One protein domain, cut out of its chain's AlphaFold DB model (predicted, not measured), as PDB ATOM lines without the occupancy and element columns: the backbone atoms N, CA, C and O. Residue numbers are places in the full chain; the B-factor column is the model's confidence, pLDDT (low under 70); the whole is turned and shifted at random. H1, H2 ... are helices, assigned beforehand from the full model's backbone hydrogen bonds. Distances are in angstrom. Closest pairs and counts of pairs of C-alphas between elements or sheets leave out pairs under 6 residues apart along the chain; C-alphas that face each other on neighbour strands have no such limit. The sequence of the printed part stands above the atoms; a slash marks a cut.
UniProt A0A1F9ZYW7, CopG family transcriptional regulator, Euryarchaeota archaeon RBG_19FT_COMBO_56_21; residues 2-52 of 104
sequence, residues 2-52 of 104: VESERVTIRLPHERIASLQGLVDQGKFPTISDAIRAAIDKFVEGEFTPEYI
ATOM      1  N   VAL A   2      19.487 -41.715  -7.673       57.81
ATOM      2  CA  VAL A   2      18.942 -41.021  -6.498       57.81
ATOM      3  C   VAL A   2      17.483 -40.733  -6.814       57.81
ATOM      4  O   VAL A   2      17.185 -40.086  -7.816       57.81
ATOM      5  N   GLU A   3      16.591 -41.308  -6.024       72.81
ATOM      6  CA  GLU A   3      15.157 -41.089  -6.138       72.81
ATOM      7  C   GLU A   3      14.875 -39.634  -5.741       72.81
ATOM      8  O   GLU A   3      15.289 -39.186  -4.673       72.81
ATOM      9  N   SER A   4      14.275 -38.858  -6.643       81.00
ATOM     10  CA  SER A   4      13.995 -37.438  -6.417       81.00
ATOM     11  C   SER A   4      12.500 -37.180  -6.519       81.00
ATOM     12  O   SER A   4      11.900 -37.454  -7.561       81.00
ATOM     13  N   GLU A   5      11.913 -36.595  -5.481       87.31
ATOM     14  CA  GLU A   5      10.511 -36.188  -5.481       87.31
ATOM     15  C   GLU A   5      10.345 -34.744  -5.971       87.31
ATOM     16  O   GLU A   5      11.151 -33.854  -5.681       87.31
ATOM     17  N   ARG A   6       9.277 -34.488  -6.737       88.19
ATOM     18  CA  ARG A   6       8.978 -33.147  -7.248       88.19
ATOM     19  C   ARG A   6       8.182 -32.353  -6.220       88.19
ATOM     20  O   ARG A   6       7.007 -32.623  -5.993       88.19
ATOM     21  N   VAL A   7       8.784 -31.280  -5.722       84.81
ATOM     22  CA  VAL A   7       8.129 -30.316  -4.830       84.81
ATOM     23  C   VAL A   7       7.765 -29.048  -5.612       84.81
ATOM     24  O   VAL A   7       8.591 -28.505  -6.342       84.81
ATOM     25  N   THR A   8       6.522 -28.567  -5.483       90.94
ATOM     26  CA  THR A   8       6.069 -27.295  -6.082       90.94
ATOM     27  C   THR A   8       5.659 -26.331  -4.976       90.94
ATOM     28  O   THR A   8       4.726 -26.614  -4.231       90.94
ATOM     29  N   ILE A   9       6.335 -25.186  -4.881       87.56
ATOM     30  CA  ILE A   9       6.092 -24.163  -3.853       87.56
ATOM     31  C   ILE A   9       5.836 -22.797  -4.487       87.56
ATOM     32  O   ILE A   9       6.329 -22.499  -5.575       87.56
ATOM     33  N   ARG A  10       5.075 -21.948  -3.792       93.06
ATOM     34  CA  ARG A  10       4.913 -20.532  -4.144       93.06
ATOM     35  C   ARG A  10       5.835 -19.702  -3.262       93.06
ATOM     36  O   ARG A  10       5.769 -19.811  -2.043       93.06
ATOM     37  N   LEU A  11       6.664 -18.868  -3.881       91.00
ATOM     38  CA  LEU A  11       7.573 -17.962  -3.184       91.00
ATOM     39  C   LEU A  11       7.228 -16.502  -3.512       91.00
ATOM     40  O   LEU A  11       6.823 -16.221  -4.643       91.00
ATOM     41  N   PRO A  12       7.406 -15.567  -2.559       95.19
ATOM     42  CA  PRO A  12       7.304 -14.139  -2.832       95.19
ATOM     43  C   PRO A  12       8.280 -13.714  -3.931       95.19
ATOM     44  O   PRO A  12       9.402 -14.222  -4.007       95.19
ATOM     45  N   HIS A  13       7.878 -12.735  -4.741       93.75
ATOM     46  CA  HIS A  13       8.679 -12.264  -5.872       93.75
ATOM     47  C   HIS A  13      10.087 -11.804  -5.451       93.75
ATOM     48  O   HIS A  13      11.072 -12.182  -6.077       93.75
ATOM     49  N   GLU A  14      10.198 -11.088  -4.332       94.38
ATOM     50  CA  GLU A  14      11.471 -10.605  -3.776       94.38
ATOM     51  C   GLU A  14      12.467 -11.736  -3.468       94.38
ATOM     52  O   GLU A  14      13.677 -11.595  -3.669       94.38
ATOM     53  N   ARG A  15      11.967 -12.894  -3.014       92.06
ATOM     54  CA  ARG A  15      12.799 -14.070  -2.724       92.06
ATOM     55  C   ARG A  15      13.302 -14.714  -4.012       92.06
ATOM     56  O   ARG A  15      14.466 -15.099  -4.066       92.06
ATOM     57  N   ILE A  16      12.465 -14.770  -5.051       93.62
ATOM     58  CA  ILE A  16      12.883 -15.247  -6.378       93.62
ATOM     59  C   ILE A  16      13.941 -14.314  -6.970       93.62
ATOM     60  O   ILE A  16      14.963 -14.796  -7.445       93.62
ATOM     61  N   ALA A  17      13.748 -12.996  -6.873       94.62
ATOM     62  CA  ALA A  17      14.729 -12.015  -7.334       94.62
ATOM     63  C   ALA A  17      16.078 -12.162  -6.605       94.62
ATOM     64  O   ALA A  17      17.133 -12.145  -7.233       94.62
ATOM     65  N   SER A  18      16.050 -12.386  -5.288       94.44
ATOM     66  CA  SER A  18      17.266 -12.624  -4.499       94.44
ATOM     67  C   SER A  18      17.992 -13.907  -4.920       94.44
ATOM     68  O   SER A  18      19.215 -13.910  -5.051       94.44
ATOM     69  N   LEU A  19      17.250 -14.996  -5.160       93.12
ATOM     70  CA  LEU A  19      17.813 -16.262  -5.644       93.12
ATOM     71  C   LEU A  19      18.396 -16.116  -7.052       93.12
ATOM     72  O   LEU A  19      19.483 -16.626  -7.310       93.12
ATOM     73  N   GLN A  20      17.717 -15.381  -7.934       93.62
ATOM     74  CA  GLN A  20      18.223 -15.070  -9.268       93.62
ATOM     75  C   GLN A  20      19.539 -14.291  -9.184       93.62
ATOM     76  O   GLN A  20      20.506 -14.677  -9.828       93.62
ATOM     77  N   GLY A  21      19.638 -13.298  -8.295       95.00
ATOM     78  CA  GLY A  21      20.890 -12.573  -8.068       95.00
ATOM     79  C   GLY A  21      22.059 -13.470  -7.634       95.00
ATOM     80  O   GLY A  21      23.205 -13.190  -7.979       95.00
ATOM     81  N   LEU A  22      21.802 -14.570  -6.918       93.94
ATOM     82  CA  LEU A  22      22.841 -15.552  -6.574       93.94
ATOM     83  C   LEU A  22      23.276 -16.394  -7.782       93.94
ATOM     84  O   LEU A  22      24.453 -16.746  -7.881       93.94
ATOM     85  N   VAL A  23      22.351 -16.699  -8.692       95.44
ATOM     86  CA  VAL A  23      22.645 -17.393  -9.955       95.44
ATOM     87  C   VAL A  23      23.437 -16.482 -10.889       95.44
ATOM     88  O   VAL A  23      24.461 -16.896 -11.423       95.44
ATOM     89  N   ASP A  24      23.038 -15.215 -11.005       94.81
ATOM     90  CA  ASP A  24      23.701 -14.223 -11.859       94.81
ATOM     91  C   ASP A  24      25.137 -13.929 -11.389       94.81
ATOM     92  O   ASP A  24      26.034 -13.693 -12.194       94.81
ATOM     93  N   GLN A  25      25.385 -14.006 -10.076       94.81
ATOM     94  CA  GLN A  25      26.728 -13.938  -9.483       94.81
ATOM     95  C   GLN A  25      27.573 -15.202  -9.732       94.81
ATOM     96  O   GLN A  25      28.719 -15.263  -9.288       94.81
ATOM     97  N   GLY A  26      27.012 -16.232 -10.370       92.06
ATOM     98  CA  GLY A  26      27.670 -17.512 -10.622       92.06
ATOM     99  C   GLY A  26      27.850 -18.382  -9.376       92.06
ATOM    100  O   GLY A  26      28.597 -19.356  -9.424       92.06
ATOM    101  N   LYS A  27      27.193 -18.058  -8.250       90.75
ATOM    102  CA  LYS A  27      27.300 -18.859  -7.014       90.75
ATOM    103  C   LYS A  27      26.556 -20.186  -7.120       90.75
ATOM    104  O   LYS A  27      26.949 -21.147  -6.467       90.75
ATOM    105  N   PHE A  28      25.494 -20.228  -7.922       94.25
ATOM    106  CA  PHE A  28      24.719 -21.432  -8.199       94.25
ATOM    107  C   PHE A  28      24.383 -21.520  -9.693       94.25
ATOM    108  O   PHE A  28      24.136 -20.482 -10.303       94.25
ATOM    109  N   PRO A  29      24.325 -22.726 -10.288       92.31
ATOM    110  CA  PRO A  29      23.988 -22.882 -11.705       92.31
ATOM    111  C   PRO A  29      22.528 -22.534 -12.022       92.31
ATOM    112  O   PRO A  29      22.235 -21.961 -13.069       92.31
ATOM    113  N   THR A  30      21.601 -22.877 -11.125       95.38
ATOM    114  CA  THR A  30      20.170 -22.586 -11.270       95.38
ATOM    115  C   THR A  30      19.532 -22.191  -9.939       95.38
ATOM    116  O   THR A  30      20.056 -22.491  -8.863       95.38
ATOM    117  N   ILE A  31      18.344 -21.577 -10.002       92.06
ATOM    118  CA  ILE A  31      17.528 -21.297  -8.809       92.06
ATOM    119  C   ILE A  31      17.243 -22.595  -8.041       92.06
ATOM    120  O   ILE A  31      17.300 -22.613  -6.814       92.06
ATOM    121  N   SER A  32      16.970 -23.694  -8.749       92.25
ATOM    122  CA  SER A  32      16.702 -24.994  -8.132       92.25
ATOM    123  C   SER A  32      17.908 -25.530  -7.359       92.25
ATOM    124  O   SER A  32      17.722 -26.119  -6.299       92.25
ATOM    125  N   ASP A  33      19.133 -25.307  -7.845       91.62
ATOM    126  CA  ASP A  33      20.353 -25.685  -7.118       91.62
ATOM    127  C   ASP A  33      20.530 -24.844  -5.853       91.62
ATOM    128  O   ASP A  33      20.845 -25.387  -4.796       91.62
ATOM    129  N   ALA A  34      20.257 -23.538  -5.936       93.00
ATOM    130  CA  ALA A  34      20.288 -22.652  -4.776       93.00
ATOM    131  C   ALA A  34      19.248 -23.058  -3.714       93.00
ATOM    132  O   ALA A  34      19.553 -23.061  -2.522       93.00
ATOM    133  N   ILE A  35      18.036 -23.440  -4.138       92.38
ATOM    134  CA  ILE A  35      16.976 -23.923  -3.239       92.38
ATOM    135  C   ILE A  35      17.362 -25.263  -2.612       92.38
ATOM    136  O   ILE A  35      17.219 -25.406  -1.401       92.38
ATOM    137  N   ARG A  36      17.876 -26.224  -3.393       90.81
ATOM    138  CA  ARG A  36      18.333 -27.515  -2.851       90.81
ATOM    139  C   ARG A  36      19.421 -27.313  -1.800       90.81
ATOM    140  O   ARG A  36      19.238 -27.750  -0.675       90.81
ATOM    141  N   ALA A  37      20.445 -26.514  -2.102       90.81
ATOM    142  CA  ALA A  37      21.503 -26.202  -1.144       90.81
ATOM    143  C   ALA A  37      20.987 -25.502   0.129       90.81
ATOM    144  O   ALA A  37      21.535 -25.702   1.212       90.81
ATOM    145  N   ALA A  38      19.953 -24.664   0.015       90.12
ATOM    146  CA  ALA A  38      19.327 -24.030   1.172       90.12
ATOM    147  C   ALA A  38      18.534 -25.033   2.024       90.12
ATOM    148  O   ALA A  38      18.629 -24.980   3.248       90.12
ATOM    149  N   ILE A  39      17.790 -25.947   1.391       89.38
ATOM    150  CA  ILE A  39      17.053 -27.018   2.076       89.38
ATOM    151  C   ILE A  39      18.030 -27.965   2.767       89.38
ATOM    152  O   ILE A  39      17.848 -28.235   3.947       89.38
ATOM    153  N   ASP A  40      19.087 -28.399   2.080       87.50
ATOM    154  CA  ASP A  40      20.100 -29.294   2.645       87.50
ATOM    155  C   ASP A  40      20.735 -28.666   3.890       87.50
ATOM    156  O   ASP A  40      20.764 -29.284   4.950       87.50
ATOM    157  N   LYS A  41      21.135 -27.389   3.816       86.62
ATOM    158  CA  LYS A  41      21.666 -26.655   4.976       86.62
ATOM    159  C   LYS A  41      20.662 -26.504   6.113       86.62
ATOM    160  O   LYS A  41      21.060 -26.548   7.274       86.62
ATOM    161  N   PHE A  42      19.391 -26.276   5.794       84.69
ATOM    162  CA  PHE A  42      18.337 -26.150   6.796       84.69
ATOM    163  C   PHE A  42      18.103 -27.486   7.510       84.69
ATOM    164  O   PHE A  42      18.155 -27.541   8.734       84.69
ATOM    165  N   VAL A  43      17.946 -28.576   6.757       82.50
ATOM    166  CA  VAL A  43      17.785 -29.934   7.296       82.50
ATOM    167  C   VAL A  43      19.016 -30.338   8.106       82.50
ATOM    168  O   VAL A  43      18.888 -30.805   9.230       82.50
ATOM    169  N   GLU A  44      20.224 -30.089   7.606       79.50
ATOM    170  CA  GLU A  44      21.457 -30.340   8.355       79.50
ATOM    171  C   GLU A  44      21.579 -29.527   9.653       79.50
ATOM    172  O   GLU A  44      22.366 -29.912  10.520       79.50
ATOM    173  N   GLY A  45      20.896 -28.384   9.760       72.25
ATOM    174  CA  GLY A  45      20.845 -27.560  10.967       72.25
ATOM    175  C   GLY A  45      19.811 -28.060  11.975       72.25
ATOM    176  O   GLY A  45      20.119 -28.172  13.158       72.25
ATOM    177  N   GLU A  46      18.618 -28.424  11.508       68.81
ATOM    178  CA  GLU A  46      17.522 -28.905  12.364       68.81
ATOM    179  C   GLU A  46      17.731 -30.347  12.852       68.81
ATOM    180  O   GLU A  46      17.326 -30.699  13.955       68.81
ATOM    181  N   PHE A  47      18.395 -31.192  12.057       63.22
ATOM    182  CA  PHE A  47      18.685 -32.588  12.411       63.22
ATOM    183  C   PHE A  47      20.075 -32.780  13.033       63.22
ATOM    184  O   PHE A  47      20.552 -33.911  13.164       63.22
ATOM    185  N   THR A  48      20.739 -31.697  13.445       58.16
ATOM    186  CA  THR A  48      21.889 -31.824  14.343       58.16
ATOM    187  C   THR A  48      21.387 -32.400  15.677       58.16
ATOM    188  O   THR A  48      20.392 -31.899  16.194       58.16
ATOM    189  N   PRO A  49      21.997 -33.466  16.237       63.16
ATOM    190  CA  PRO A  49      21.534 -34.050  17.496       63.16
ATOM    191  C   PRO A  49      21.393 -32.993  18.600       63.16
ATOM    192  O   PRO A  49      22.205 -32.079  18.646       63.16
ATOM    193  N   GLU A  50      20.440 -33.150  19.528       58.09
ATOM    194  CA  GLU A  50      20.144 -32.191  20.623       58.09
ATOM    195  C   GLU A  50      21.377 -31.776  21.462       58.09
ATOM    196  O   GLU A  50      21.383 -30.739  22.117       58.09
ATOM    197  N   TYR A  51      22.441 -32.583  21.431       62.69
ATOM    198  CA  TYR A  51      23.719 -32.356  22.111       62.69
ATOM    199  C   TYR A  51      24.814 -31.730  21.219       62.69
ATOM    200  O   TYR A  51      25.969 -31.638  21.642       62.69
ATOM    201  N   ILE A  52      24.496 -31.334  19.982       63.41
ATOM    202  CA  ILE A  52      25.412 -30.702  19.023       63.41
ATOM    203  C   ILE A  52      24.777 -29.415  18.491       63.41
ATOM    204  O   ILE A  52      23.951 -29.440  17.585       63.41
TER     205      ILE A  52
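AT A GLANCE: This is residues 2 to 52 of the 104 residues of the protein "CopG family transcriptional regulator" of Euryarchaeota archaeon RBG_19FT_COMBO_56_21 (UniProt A0A1F9ZYW7). Two helices make a loose L: residues 19 to 23 of H1 meet the first residues of H2, 31 to 34, at a wide angle. Long free ends stick out, residues 2 to 15 before the corner and residues 38 to 52 after it, the latter including much of H2. The printed part has 51 residues, with H1 then H2, no named strand, and the class all helix. It is loose, with a radius of gyration of the C-alphas of 13.3 A, and elongated, spanning 38 by 24 by 22 A.

HOW THE PARTS SIT: H1, residues 13 to 24, touches H2, residues 31 to 46, about perpendicular at 76 degrees. Their closest C-alphas, those of Leu 19 and Ile 31, are 6.0 A apart. In both helices every O i to N i+4 pair is within hydrogen-bond range.

IN THESE COORDINATES: H1 begins with C-alpha 13 at (8.679, -12.264, -5.872) and measures 16.3 A from first to last C-alpha. H2 measures 22.5 A and ends with C-alpha 46 at (17.522, -28.905, 12.364).

THE WHOLE: The C-alphas of Asp 24 and Tyr 51, the two farthest apart, are 38.5 A apart. The printed part has no cut, and the link from H1 to H2 is short. The pLDDT is under 70 at residue 2 and residues 46 to 52.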